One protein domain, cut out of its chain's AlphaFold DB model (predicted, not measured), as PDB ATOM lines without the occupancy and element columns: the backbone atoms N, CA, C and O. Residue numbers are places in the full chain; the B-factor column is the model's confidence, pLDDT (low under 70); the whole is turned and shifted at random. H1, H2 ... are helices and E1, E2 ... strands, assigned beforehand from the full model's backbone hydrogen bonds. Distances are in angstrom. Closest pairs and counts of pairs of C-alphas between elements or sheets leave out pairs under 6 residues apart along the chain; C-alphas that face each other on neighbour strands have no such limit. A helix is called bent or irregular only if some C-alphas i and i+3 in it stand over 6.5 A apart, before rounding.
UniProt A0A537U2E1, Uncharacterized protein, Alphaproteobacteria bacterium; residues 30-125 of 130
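Overview. This is residues 30 to 125 of the 130 residues of an uncharacterized protein of Alphaproteobacteria bacterium (UniProt A0A537U2E1). A twisted sheet of four long, sharply bent strands, E1 to E4, folds back over itself, bringing edge strands E1 and E4 near each other at Cys 37 and Tyr 120. Two helices lie at one end: H1 packs on the sheet, and H2 packs on H1 and only grazes the sheet near the first residues of E2. The printed part has 96 residues, with two named helices and four named strands in the order E1 H1 H2 E2 E3 E4; the sheet runs E1 - E2 - E3 - E4, all antiparallel, and the class is mixed, helices and strands. The whole is compact, with a radius of gyration of the C-alphas of 12.9 A and spans of 35 by 26 by 22 A.

Arrangement. E1, residues 30 to 37, is an edge strand and bends by 84 degrees at residue 33. H1, residues 40 to 49, follows by a tight link. H2, residues 54 to 65, touches H1, closest at the C-alphas of Phe 46 and Thr 57, 6.1 A apart, at a steep tilt of 52 degrees, opposite ways. E2, residues 71 to 88, is the antiparallel neighbour of E1, with N 34 and O 74 2.9 A apart, within hydrogen-bond range; it bends by 138 degrees at residue 77. H2 only grazes the sheet with its residues 54 to 65; its closest C-alphas to E2 are those of Ile 58 and Cys 71, 6.0 A apart. E3, residues 93 to 105, forms a hairpin with E2, with N 87 and O 94 2.8 A apart. E4, residues 111 to 124, the other edge strand, forms a hairpin with E3, with N 99 and O 119 2.8 A apart. E2 E3 E4 are a meander, each strand the antiparallel neighbour of the one before. E1 and E4 have 10 pairs of C-alphas within 8 A, the closest being Cys 37 and Tyr 120 at 5.1 A. H1 is on the sheet; its closest C-alphas to E4 are those of Glu 40 and Tyr 120, 5.7 A apart. In H1 and H2 every O i to N i+4 pair is within hydrogen-bond range.

Along the chain. E1 begins at C-alpha 30 (-37.608, 31.080, 6.058) and measures 17.0 A from first to last C-alpha. H1 measures 14.4 A and H2 16.4 A. E2 measures 18.5 A over its 18 residues, from C-alpha 71 (-28.861, 48.069, 5.210). E3 measures 27.0 A and E4 24.5 A, ending at C-alpha 124 (-42.610, 41.283, -3.845).

Size, cuts and confidence. The two C-alphas farthest apart are those of Lys 90 and Ser 113, at 36.8 A. The printed part has no cut, and its five links between named elements are tight. The mean pLDDT of the printed part is 95.3, and no printed residue is under 70.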
ATOM      1  N   GLU A  30     -38.049  30.982   7.438       94.12
ATOM      2  CA  GLU A  30     -37.608  31.080   6.058       94.12
ATOM      3  C   GLU A  30     -36.093  31.253   6.009       94.12
ATOM      4  O   GLU A  30     -35.511  31.960   6.831       94.12
ATOM      5  N   ILE A  31     -35.453  30.606   5.034       93.75
ATOM      6  CA  ILE A  31     -34.014  30.721   4.799       93.75
ATOM      7  C   ILE A  31     -33.801  31.252   3.390       93.75
ATOM      8  O   ILE A  31     -34.274  30.664   2.416       93.75
ATOM      9  N   GLY A  32     -33.067  32.354   3.273       92.12
ATOM     10  CA  GLY A  32     -32.709  32.888   1.968       92.12
ATOM     11  C   GLY A  32     -32.043  34.259   2.010       92.12
ATOM     12  O   GLY A  32     -31.987  34.902   3.066       92.12
ATOM     13  N   PRO A  33     -31.533  34.721   0.854       93.31
ATOM     14  CA  PRO A  33     -30.975  36.056   0.719       93.31
ATOM     15  C   PRO A  33     -32.065  37.092   0.988       93.31
ATOM     16  O   PRO A  33     -33.087  37.126   0.305       93.31
ATOM     17  N   SER A  34     -31.830  37.944   1.980       92.88
ATOM     18  CA  SER A  34     -32.777  38.977   2.391       92.88
ATOM     19  C   SER A  34     -32.076  40.321   2.466       92.88
ATOM     20  O   SER A  34     -30.975  40.418   3.008       92.88
ATOM     21  N   LEU A  35     -32.722  41.364   1.938       97.31
ATOM     22  CA  LEU A  35     -32.372  42.728   2.317       97.31
ATOM     23  C   LEU A  35     -32.794  42.906   3.774       97.31
ATOM     24  O   LEU A  35     -33.968  42.751   4.096       97.31
ATOM     25  N   ILE A  36     -31.854  43.248   4.637       97.31
ATOM     26  CA  ILE A  36     -32.134  43.617   6.019       97.31
ATOM     27  C   ILE A  36     -31.733  45.071   6.204       97.31
ATOM     28  O   ILE A  36     -30.642  45.467   5.797       97.31
ATOM     29  N   CYS A  37     -32.631  45.864   6.774       98.50
ATOM     30  CA  CYS A  37     -32.367  47.234   7.185       98.50
ATOM     31  C   CYS A  37     -32.822  47.452   8.629       98.50
ATOM     32  O   CYS A  37     -33.744  46.779   9.099       98.50
ATOM     33  N   ASP A  38     -32.238  48.434   9.309       98.44
ATOM     34  CA  ASP A  38     -32.556  48.736  10.713       98.44
ATOM     35  C   ASP A  38     -33.936  49.383  10.896       98.44
ATOM     36  O   ASP A  38     -34.521  49.327  11.978       98.44
ATOM     37  N   THR A  39     -34.473  50.020   9.851       98.12
ATOM     38  CA  THR A  39     -35.741  50.760   9.906       98.12
ATOM     39  C   THR A  39     -36.597  50.569   8.656       98.12
ATOM     40  O   THR A  39     -36.100  50.457   7.534       98.12
ATOM     41  N   GLU A  40     -37.918  50.664   8.831       97.81
ATOM     42  CA  GLU A  40     -38.896  50.671   7.733       97.81
ATOM     43  C   GLU A  40     -38.582  51.757   6.685       97.81
ATOM     44  O   GLU A  40     -38.646  51.520   5.478       97.81
ATOM     45  N   LYS A  41     -38.176  52.949   7.144       97.50
ATOM     46  CA  LYS A  41     -37.862  54.091   6.274       97.50
ATOM     47  C   LYS A  41     -36.683  53.800   5.344       97.50
ATOM     48  O   LYS A  41     -36.704  54.233   4.194       97.50
ATOM     49  N   GLN A  42     -35.668  53.078   5.817       98.44
ATOM     50  CA  GLN A  42     -34.533  52.682   4.982       98.44
ATOM     51  C   GLN A  42     -34.965  51.701   3.883       98.44
ATOM     52  O   GLN A  42     -34.561  51.877   2.736       98.44
ATOM     53  N   VAL A  43     -35.860  50.750   4.178       98.06
ATOM     54  CA  VAL A  43     -36.424  49.839   3.162       98.06
ATOM     55  C   VAL A  43     -37.239  50.606   2.122       98.06
ATOM     56  O   VAL A  43     -37.049  50.422   0.920       98.06
ATOM     57  N   GLN A  44     -38.118  51.513   2.556       97.12
ATOM     58  CA  GLN A  44     -38.880  52.361   1.633       97.12
ATOM     59  C   GLN A  44     -37.950  53.201   0.750       97.12
ATOM     60  O   GLN A  44     -38.195  53.361  -0.448       97.12
ATOM     61  N   ARG A  45     -36.854  53.715   1.323       97.50
ATOM     62  CA  ARG A  45     -35.858  54.478   0.575       97.50
ATOM     63  C   ARG A  45     -35.101  53.611  -0.425       97.50
ATOM     64  O   ARG A  45     -34.908  54.061  -1.552       97.50
ATOM     65  N   PHE A  46     -34.740  52.384  -0.052       97.69
ATOM     66  CA  PHE A  46     -34.170  51.402  -0.968       97.69
ATOM     67  C   PHE A  46     -35.109  51.172  -2.159       97.69
ATOM     68  O   PHE A  46     -34.688  51.341  -3.297       97.69
ATOM     69  N   ILE A  47     -36.395  50.895  -1.917       96.31
ATOM     70  CA  ILE A  47     -37.390  50.668  -2.982       96.31
ATOM     71  C   ILE A  47     -37.491  51.880  -3.917       96.31
ATOM     72  O   ILE A  47     -37.519  51.716  -5.134       96.31
ATOM     73  N   ALA A  48     -37.517  53.094  -3.359       95.56
ATOM     74  CA  ALA A  48     -37.624  54.325  -4.136       95.56
ATOM     75  C   ALA A  48     -36.383  54.623  -4.997       95.56
ATOM     76  O   ALA A  48     -36.507  55.269  -6.035       95.56
ATOM     77  N   LEU A  49     -35.199  54.201  -4.549       95.75
ATOM     78  CA  LEU A  49     -33.930  54.424  -5.244       95.75
ATOM     79  C   LEU A  49     -33.548  53.283  -6.193       95.75
ATOM     80  O   LEU A  49     -32.720  53.498  -7.072       95.75
ATOM     81  N   TYR A  50     -34.123  52.092  -6.016       95.12
ATOM     82  CA  TYR A  50     -33.715  50.899  -6.743       95.12
ATOM     83  C   TYR A  50     -33.976  51.013  -8.248       95.12
ATOM     84  O   TYR A  50     -35.119  51.113  -8.701       95.12
ATOM     85  N   ASP A  51     -32.899  50.920  -9.022       92.19
ATOM     86  CA  ASP A  51     -32.879  50.993 -10.484       92.19
ATOM     87  C   ASP A  51     -32.374  49.702 -11.154       92.19
ATOM     88  O   ASP A  51     -32.298  49.632 -12.382       92.19
ATOM     89  N   GLY A  52     -32.070  48.674 -10.356       91.75
ATOM     90  CA  GLY A  52     -31.481  47.412 -10.802       91.75
ATOM     91  C   GLY A  52     -30.129  47.096 -10.159       91.75
ATOM     92  O   GLY A  52     -29.716  45.938 -10.200       91.75
ATOM     93  N   ASP A  53     -29.461  48.072  -9.530       95.50
ATOM     94  CA  ASP A  53     -28.213  47.842  -8.792       95.50
ATOM     95  C   ASP A  53     -28.443  47.842  -7.272       95.50
ATOM     96  O   ASP A  53     -28.489  48.880  -6.602       95.50
ATOM     97  N   THR A  54     -28.542  46.640  -6.700       95.38
ATOM     98  CA  THR A  54     -28.733  46.438  -5.256       95.38
ATOM     99  C   THR A  54     -27.615  47.065  -4.424       95.38
ATOM    100  O   THR A  54     -27.887  47.682  -3.392       95.38
ATOM    101  N   ARG A  55     -26.353  46.933  -4.850       97.19
ATOM    102  CA  ARG A  55     -25.199  47.376  -4.054       97.19
ATOM    103  C   ARG A  55     -25.094  48.895  -4.054       97.19
ATOM    104  O   ARG A  55     -24.892  49.488  -2.994       97.19
ATOM    105  N   ALA A  56     -25.250  49.523  -5.216       98.00
ATOM    106  CA  ALA A  56     -25.265  50.978  -5.317       98.00
ATOM    107  C   ALA A  56     -26.420  51.581  -4.502       98.00
ATOM    108  O   ALA A  56     -26.214  52.557  -3.777       98.00
ATOM    109  N   THR A  57     -27.599  50.953  -4.553       98.12
ATOM    110  CA  THR A  57     -28.785  51.397  -3.809       98.12
ATOM    111  C   THR A  57     -28.574  51.305  -2.293       98.12
ATOM    112  O   THR A  57     -28.809  52.288  -1.592       98.12
ATOM    113  N   ILE A  58     -28.055  50.182  -1.776       98.50
ATOM    114  CA  ILE A  58     -27.712  50.033  -0.346       98.50
ATOM    115  C   ILE A  58     -26.707  51.099   0.085       98.50
ATOM    116  O   ILE A  58     -26.932  51.798   1.068       98.50
ATOM    117  N   ASN A  59     -25.635  51.290  -0.685       98.50
ATOM    118  CA  ASN A  59     -24.621  52.292  -0.366       98.50
ATOM    119  C   ASN A  59     -25.203  53.716  -0.328       98.50
ATOM    120  O   ASN A  59     -24.746  54.552   0.454       98.50
ATOM    121  N   ALA A  60     -26.195  54.016  -1.171       98.56
ATOM    122  CA  ALA A  60     -26.897  55.292  -1.136       98.56
ATOM    123  C   ALA A  60     -27.737  55.452   0.139       98.56
ATOM    124  O   ALA A  60     -27.610  56.481   0.801       98.56
ATOM    125  N   VAL A  61     -28.516  54.433   0.514       98.62
ATOM    126  CA  VAL A  61     -29.329  54.439   1.743       98.62
ATOM    127  C   VAL A  61     -28.448  54.552   2.989       98.62
ATOM    128  O   VAL A  61     -28.700  55.404   3.838       98.62
ATOM    129  N   ASN A  62     -27.374  53.769   3.070       98.69
ATOM    130  CA  ASN A  62     -26.440  53.764   4.199       98.69
ATOM    131  C   ASN A  62     -25.745  55.124   4.361       98.69
ATOM    132  O   ASN A  62     -25.611  55.651   5.466       98.69
ATOM    133  N   ARG A  63     -25.378  55.763   3.242       98.56
ATOM    134  CA  ARG A  63     -24.836  57.129   3.251       98.56
ATOM    135  C   ARG A  63     -25.864  58.154   3.734       98.56
ATOM    136  O   ARG A  63     -25.506  59.016   4.527       98.56
ATOM    137  N   GLU A  64     -27.114  58.077   3.276       98.38
ATOM    138  CA  GLU A  64     -28.193  58.962   3.748       98.38
ATOM    139  C   GLU A  64     -28.488  58.762   5.246       98.38
ATOM    140  O   GLU A  64     -28.779  59.726   5.958       98.38
ATOM    141  N   ALA A  65     -28.364  57.524   5.736       98.19
ATOM    142  CA  ALA A  65     -28.526  57.166   7.143       98.19
ATOM    143  C   ALA A  65     -27.332  57.566   8.027       98.19
ATOM    144  O   ALA A  65     -27.472  57.572   9.245       98.19
ATOM    145  N   HIS A  66     -26.190  57.940   7.436       98.12
ATOM    146  CA  HIS A  66     -24.917  58.144   8.141       98.12
ATOM    147  C   HIS A  66     -24.453  56.898   8.919       98.12
ATOM    148  O   HIS A  66     -23.772  57.009   9.935       98.12
ATOM    149  N   ASP A  67     -24.802  55.717   8.411       98.25
ATOM    150  CA  ASP A  67     -24.486  54.421   9.001       98.25
ATOM    151  C   ASP A  67     -24.164  53.434   7.875       98.25
ATOM    152  O   ASP A  67     -25.014  53.110   7.048       98.25
ATOM    153  N   ALA A  68     -22.917  52.960   7.833       97.31
ATOM    154  CA  ALA A  68     -22.433  52.056   6.793       97.31
ATOM    155  C   ALA A  68     -23.098  50.668   6.823       97.31
ATOM    156  O   ALA A  68     -22.995  49.940   5.835       97.31
ATOM    157  N   THR A  69     -23.767  50.319   7.922       97.06
ATOM    158  CA  THR A  69     -24.415  49.026   8.173       97.06
ATOM    159  C   THR A  69     -25.943  49.093   8.217       97.06
ATOM    160  O   THR A  69     -26.573  48.053   8.357       97.06
ATOM    161  N   ALA A  70     -26.529  50.276   7.998       98.19
ATOM    162  CA  ALA A  70     -27.976  50.517   8.034       98.19
ATOM    163  C   ALA A  70     -28.823  49.549   7.194       98.19
ATOM    164  O   ALA A  70     -29.967  49.263   7.544       98.19
ATOM    165  N   CYS A  71     -28.288  49.100   6.059       98.44
ATOM    166  CA  CYS A  71     -28.861  48.069   5.210       98.44
ATOM    167  C   CYS A  71     -27.771  47.140   4.665       98.44
ATOM    168  O   CYS A  71     -26.651  47.573   4.375       98.44
ATOM    169  N   GLY A  72     -28.138  45.886   4.413       97.75
ATOM    170  CA  GLY A  72     -27.296  44.885   3.761       97.75
ATOM    171  C   GLY A  72     -28.118  43.751   3.153       97.75
ATOM    172  O   GLY A  72     -29.300  43.607   3.450       97.75
ATOM    173  N   VAL A  73     -27.495  42.940   2.294       96.50
ATOM    174  CA  VAL A  73     -28.066  41.653   1.867       96.50
ATOM    175  C   VAL A  73     -27.285  40.548   2.542       96.50
ATOM    176  O   VAL A  73     -26.067  40.474   2.383       96.50
ATOM    177  N   VAL A  74     -27.996  39.700   3.276       94.19
ATOM    178  CA  VAL A  74     -27.422  38.560   3.989       94.19
ATOM    179  C   VAL A  74     -28.359  37.371   3.815       94.19
ATOM    180  O   VAL A  74     -29.583  37.527   3.839       94.19
ATOM    181  N   THR A  75     -27.800  36.178   3.624       95.81
ATOM    182  CA  THR A  75     -28.591  34.949   3.691       95.81
ATOM    183  C   THR A  75     -28.922  34.698   5.153       95.81
ATOM    184  O   THR A  75     -28.037  34.473   5.973       95.81
ATOM    185  N   THR A  76     -30.196  34.809   5.507       95.69
ATOM    186  CA  THR A  76     -30.645  34.740   6.902       95.69
ATOM    187  C   THR A  76     -31.681  33.647   7.064       95.69
ATOM    188  O   THR A  76     -32.433  33.356   6.134       95.69
ATOM    189  N   ALA A  77     -31.712  33.063   8.258       96.50
ATOM    190  CA  ALA A  77     -32.854  32.332   8.770       96.50
ATOM    191  C   ALA A  77     -33.710  33.318   9.574       96.50
ATOM    192  O   ALA A  77     -33.239  33.890  10.566       96.50
ATOM    193  N   TYR A  78     -34.944  33.553   9.142       96.62
ATOM    194  CA  TYR A  78     -35.810  34.573   9.726       96.62
ATOM    195  C   TYR A  78     -37.264  34.127   9.812       96.62
ATOM    196  O   TYR A  78     -37.718  33.238   9.101       96.62
ATOM    197  N   VAL A  79     -38.006  34.797  10.685       96.25
ATOM    198  CA  VAL A  79     -39.459  34.687  10.797       96.25
ATOM    199  C   VAL A  79     -40.082  35.987  10.303       96.25
ATOM    200  O   VAL A  79     -39.676  37.072  10.737       96.25
ATOM    201  N   ARG A  80     -41.085  35.904   9.420       95.44
ATOM    202  CA  ARG A  80     -41.873  37.081   9.026       95.44
ATOM    203  C   ARG A  80     -42.762  37.538  10.178       95.44
ATOM    204  O   ARG A  80     -43.527  36.764  10.750       95.44
ATOM    205  N   GLY A  81     -42.653  38.815  10.507       94.44
ATOM    206  CA  GLY A  81     -43.525  39.521  11.429       94.44
ATOM    207  C   GLY A  81     -44.631  40.283  10.689       94.44
ATOM    208  O   GLY A  81     -45.033  39.896   9.588       94.44
ATOM    209  N   PRO A  82     -45.158  41.367  11.284       94.31
ATOM    210  CA  PRO A  82     -46.214  42.152  10.663       94.31
ATOM    211  C   PRO A  82     -45.739  42.839   9.376       94.31
ATOM    212  O   PRO A  82     -44.629  43.371   9.288       94.31
ATOM    213  N   GLN A  83     -46.635  42.885   8.394       94.75
ATOM    214  CA  GLN A  83     -46.527  43.807   7.271       94.75
ATOM    215  C   GLN A  83     -46.871  45.218   7.749       94.75
ATOM    216  O   GLN A  83     -47.911  45.433   8.370       94.75
ATOM    217  N   LEU A  84     -45.997  46.174   7.445       94.56
ATOM    218  CA  LEU A  84     -46.095  47.547   7.940       94.56
ATOM    219  C   LEU A  84     -46.580  48.513   6.862       94.56
ATOM    220  O   LEU A  84     -47.376  49.406   7.138       94.56
ATOM    221  N   ALA A  85     -46.135  48.305   5.622       91.88
ATOM    222  CA  ALA A  85     -46.482  49.166   4.502       91.88
ATOM    223  C   ALA A  85     -46.460  48.412   3.170       91.88
ATOM    224  O   ALA A  85     -45.892  47.327   3.048       91.88
ATOM    225  N   ASN A  86     -47.052  49.033   2.152       92.56
ATOM    226  CA  ASN A  86     -46.798  48.710   0.753       92.56
ATOM    227  C   ASN A  86     -46.023  49.866   0.125       92.56
ATOM    228  O   ASN A  86     -46.332  51.032   0.368       92.56
ATOM    229  N   ALA A  87     -45.033  49.539  -0.691       90.62
ATOM    230  CA  ALA A  87     -44.243  50.495  -1.443       90.62
ATOM    231  C   ALA A  87     -44.062  49.982  -2.869       90.62
ATOM    232  O   ALA A  87     -43.998  48.782  -3.113       90.62
ATOM    233  N   ARG A  88     -43.990  50.899  -3.828       90.25
ATOM    234  CA  ARG A  88     -43.890  50.568  -5.248       90.25
ATOM    235  C   ARG A  88     -42.743  51.351  -5.862       90.25
ATOM    236  O   ARG A  88     -42.595  52.540  -5.586       90.25
ATOM    237  N   ASN A  89     -41.948  50.684  -6.692       87.62
ATOM    238  CA  ASN A  89     -41.054  51.360  -7.625       87.62
ATOM    239  C   ASN A  89     -41.690  51.378  -9.025       87.62
ATOM    240  O   ASN A  89     -42.806  50.897  -9.217       87.62
ATOM    241  N   LYS A  90     -40.999  51.936 -10.020       85.44
ATOM    242  CA  LYS A  90     -41.531  52.043 -11.390       85.44
ATOM    243  C   LYS A  90     -41.992  50.708 -12.005       85.44
ATOM    244  O   LYS A  90     -42.843  50.736 -12.887       85.44
ATOM    245  N   ASP A  91     -41.480  49.575 -11.522       83.56
ATOM    246  CA  ASP A  91     -41.673  48.263 -12.140       83.56
ATOM    247  C   ASP A  91     -42.523  47.307 -11.279       83.56
ATOM    248  O   ASP A  91     -43.252  46.484 -11.823       83.56
ATOM    249  N   LYS A  92     -42.426  47.374  -9.943       88.19
ATOM    250  CA  LYS A  92     -42.969  46.362  -9.018       88.19
ATOM    251  C   LYS A  92     -43.485  46.961  -7.712       88.19
ATOM    252  O   LYS A  92     -42.946  47.951  -7.211       88.19
ATOM    253  N   SER A  93     -44.482  46.296  -7.133       91.69
ATOM    254  CA  SER A  93     -44.957  46.545  -5.771       91.69
ATOM    255  C   SER A  93     -44.338  45.569  -4.780       91.69
ATOM    256  O   SER A  93     -44.105  44.397  -5.077       91.69
ATOM    257  N   PHE A  94     -44.089  46.070  -3.579       94.38
ATOM    258  CA  PHE A  94     -43.460  45.355  -2.487       94.38
ATOM    259  C   PHE A  94     -44.207  45.627  -1.185       94.38
ATOM    260  O   PHE A  94     -44.666  46.743  -0.933       94.38
ATOM    261  N   SER A  95     -44.268  44.623  -0.325       95.38
ATOM    262  CA  SER A  95     -44.652  44.777   1.070       95.38
ATOM    263  C   SER A  95     -43.402  44.981   1.911       95.38
ATOM    264  O   SER A  95     -42.451  44.207   1.817       95.38
ATOM    265  N   VAL A  96     -43.412  46.021   2.742       97.31
ATOM    266  CA  VAL A  96     -42.391  46.254   3.764       97.31
ATOM    267  C   VAL A  96     -42.811  45.505   5.018       97.31
ATOM    268  O   VAL A  96     -43.904  45.726   5.546       97.31
ATOM    269  N   VAL A  97     -41.957  44.595   5.471       97.62
ATOM    270  CA  VAL A  97     -42.274  43.620   6.516       97.62
ATOM    271  C   VAL A  97     -41.189  43.657   7.579       97.62
ATOM    272  O   VAL A  97     -39.996  43.672   7.271       97.62
ATOM    273  N   GLN A  98     -41.607  43.654   8.841       97.88
ATOM    274  CA  GLN A  98     -40.706  43.417   9.959       97.88
ATOM    275  C   GLN A  98     -40.329  41.933   9.982       97.88
ATOM    276  O   GLN A  98     -41.210  41.081   9.940       97.88
ATOM    277  N   ILE A  99     -39.046  41.610  10.088       97.62
ATOM    278  CA  ILE A  99     -38.563  40.236  10.228       97.62
ATOM    279  C   ILE A  99     -37.821  40.068  11.553       97.62
ATOM    280  O   ILE A  99     -37.191  41.001  12.050       97.62
ATOM    281  N   LEU A 100     -37.890  38.869  12.123       97.75
ATOM    282  CA  LEU A 100     -37.058  38.456  13.247       97.75
ATOM    283  C   LEU A 100     -35.982  37.509  12.720       97.75
ATOM    284  O   LEU A 100     -36.284  36.369  12.372       97.75
ATOM    285  N   VAL A 101     -34.740  37.977  12.651       97.56
ATOM    286  CA  VAL A 101     -33.593  37.153  12.251       97.56
ATOM    287  C   VAL A 101     -33.170  36.303  13.443       97.56
ATOM    288  O   VAL A 101     -32.960  36.830  14.534       97.56
ATOM    289  N   VAL A 102     -33.058  34.992  13.228       97.25
ATOM    290  CA  VAL A 102     -32.698  33.986  14.246       97.25
ATOM    291  C   VAL A 102     -31.435  33.198  13.883       97.25
ATOM    292  O   VAL A 102     -30.875  32.495  14.727       97.25
ATOM    293  N   GLY A 103     -30.960  33.336  12.643       96.62
ATOM    294  CA  GLY A 103     -29.697  32.768  12.188       96.62
ATOM    295  C   GLY A 103     -29.171  33.423  10.916       96.62
ATOM    296  O   GLY A 103     -29.908  34.102  10.195       96.62
ATOM    297  N   ILE A 104     -27.893  33.198  10.642       95.12
ATOM    298  CA  ILE A 104     -27.209  33.584   9.405       95.12
ATOM    299  C   ILE A 104     -26.797  32.293   8.708       95.12
ATOM    300  O   ILE A 104     -26.336  31.364   9.368       95.12
ATOM    301  N   ALA A 105     -27.020  32.213   7.399       93.44
ATOM    302  CA  ALA A 105     -26.611  31.064   6.611       93.44
ATOM    303  C   ALA A 105     -25.313  31.368   5.862       93.44
ATOM    304  O   ALA A 105     -25.213  32.403   5.195       93.44
ATOM    305  N   ASP A 106     -24.362  30.449   5.955       89.81
ATOM    306  CA  ASP A 106     -23.121  30.472   5.192       89.81
ATOM    307  C   ASP A 106     -23.339  29.958   3.760       89.81
ATOM    308  O   ASP A 106     -24.359  29.347   3.425       89.81
ATOM    309  N   ASP A 107     -22.349  30.187   2.896       86.81
ATOM    310  CA  ASP A 107     -22.393  29.787   1.482       86.81
ATOM    311  C   ASP A 107     -22.509  28.260   1.284       86.81
ATOM    312  O   ASP A 107     -22.934  27.801   0.221       86.81
ATOM    313  N   ASP A 108     -22.146  27.464   2.294       88.88
ATOM    314  CA  ASP A 108     -22.279  26.002   2.294       88.88
ATOM    315  C   ASP A 108     -23.672  25.509   2.738       88.88
ATOM    316  O   ASP A 108     -23.940  24.304   2.731       88.88
ATOM    317  N   GLY A 109     -24.569  26.436   3.088       83.25
ATOM    318  CA  GLY A 109     -25.925  26.161   3.550       83.25
ATOM    319  C   GLY A 109     -26.027  25.809   5.035       83.25
ATOM    320  O   GLY A 109     -27.133  25.525   5.505       83.25
ATOM    321  N   SER A 110     -24.920  25.821   5.785       92.19
ATOM    322  CA  SER A 110     -24.979  25.747   7.242       92.19
ATOM    323  C   SER A 110     -25.592  27.031   7.810       92.19
ATOM    324  O   SER A 110     -25.461  28.107   7.235       92.19
ATOM    325  N   VAL A 111     -26.340  26.904   8.908       94.50
ATOM    326  CA  VAL A 111     -26.992  28.039   9.572       94.50
ATOM    327  C   VAL A 111     -26.433  28.164  10.977       94.50
ATOM    328  O   VAL A 111     -26.640  27.283  11.815       94.50
ATOM    329  N   GLU A 112     -25.767  29.280  11.246       95.81
ATOM    330  CA  GLU A 112     -25.356  29.661  12.589       95.81
ATOM    331  C   GLU A 112     -26.502  30.417  13.271       95.81
ATOM    332  O   GLU A 112     -27.022  31.410  12.754       95.81
ATOM    333  N   SER A 113     -26.926  29.939  14.442       95.88
ATOM    334  CA  SER A 113     -27.931  30.644  15.236       95.88
ATOM    335  C   SER A 113     -27.334  31.907  15.846       95.88
ATOM    336  O   SER A 113     -26.230  31.889  16.385       95.88
ATOM    337  N   VAL A 114     -28.102  32.991  15.815       95.62
ATOM    338  CA  VAL A 114     -27.723  34.272  16.415       95.62
ATOM    339  C   VAL A 114     -28.711  34.666  17.507       95.62
ATOM    340  O   VAL A 114     -29.820  34.135  17.591       95.62
ATOM    341  N   ALA A 115     -28.326  35.629  18.348       97.19
ATOM    342  CA  ALA A 115     -29.281  36.275  19.240       97.19
ATOM    343  C   ALA A 115     -30.411  36.901  18.396       97.19
ATOM    344  O   ALA A 115     -30.101  37.699  17.507       97.19
ATOM    345  N   PRO A 116     -31.694  36.564  18.641       96.88
ATOM    346  CA  PRO A 116     -32.779  37.053  17.805       96.88
ATOM    347  C   PRO A 116     -32.840  38.579  17.761       96.88
ATOM    348  O   PRO A 116     -32.850  39.235  18.806       96.88
ATOM    349  N   ALA A 117     -32.918  39.135  16.556       97.31
ATOM    350  CA  ALA A 117     -32.930  40.576  16.334       97.31
ATOM    351  C   ALA A 117     -33.951  40.968  15.262       97.31
ATOM    352  O   ALA A 117     -34.190  40.241  14.296       97.31
ATOM    353  N   VAL A 118     -34.588  42.119  15.469       97.75
ATOM    354  CA  VAL A 118     -35.614  42.649  14.571       97.75
ATOM    355  C   VAL A 118     -34.966  43.505  13.494       97.75
ATOM    356  O   VAL A 118     -34.228  44.432  13.812       97.75
ATOM    357  N   PHE A 119     -35.334  43.239  12.246       98.38
ATOM    358  CA  PHE A 119     -34.969  44.033  11.078       98.38
ATOM    359  C   PHE A 119     -36.192  44.267  10.192       98.38
ATOM    360  O   PHE A 119     -37.287  43.763  10.457       98.38
ATOM    361  N   TYR A 120     -36.004  45.023   9.120       98.38
ATOM    362  CA  TYR A 120     -37.030  45.326   8.135       98.38
ATOM    363  C   TYR A 120     -36.554  44.871   6.760       98.38
ATOM    364  O   TYR A 120     -35.407  45.106   6.382       98.38
ATOM    365  N   SER A 121     -37.449  44.226   6.020       98.00
ATOM    366  CA  SER A 121     -37.193  43.691   4.684       98.00
ATOM    367  C   SER A 121     -38.333  44.054   3.731       98.00
ATOM    368  O   SER A 121     -39.353  44.626   4.130       98.00
ATOM    369  N   LEU A 122     -38.143  43.737   2.453       96.00
ATOM    370  CA  LEU A 122     -39.136  43.880   1.399       96.00
ATOM    371  C   LEU A 122     -39.438  42.525   0.767       96.00
ATOM    372  O   LEU A 122     -38.541  41.714   0.547       96.00
ATOM    373  N   PHE A 123     -40.702  42.320   0.413       94.44
ATOM    374  CA  PHE A 123     -41.171  41.126  -0.283       94.44
ATOM    375  C   PHE A 123     -42.011  41.543  -1.487       94.44
ATOM    376  O   PHE A 123     -42.844  42.440  -1.344       94.44
ATOM    377  N   PRO A 124     -41.804  40.954  -2.678       91.31
ATOM    378  CA  PRO A 124     -42.610  41.283  -3.845       91.31
ATOM    379  C   PRO A 124     -44.077  40.924  -3.595       91.31
ATOM    380  O   PRO A 124     -44.379  39.884  -3.009       91.31
ATOM    381  N   VAL A 125     -44.978  41.786  -4.057       90.06
ATOM    382  CA  VAL A 125     -46.416  41.510  -4.087       90.06
ATOM    383  C   VAL A 125     -46.757  41.002  -5.480       90.06
ATOM    384  O   VAL A 125     -46.437  41.662  -6.469       90.06
TER     385      VAL A 125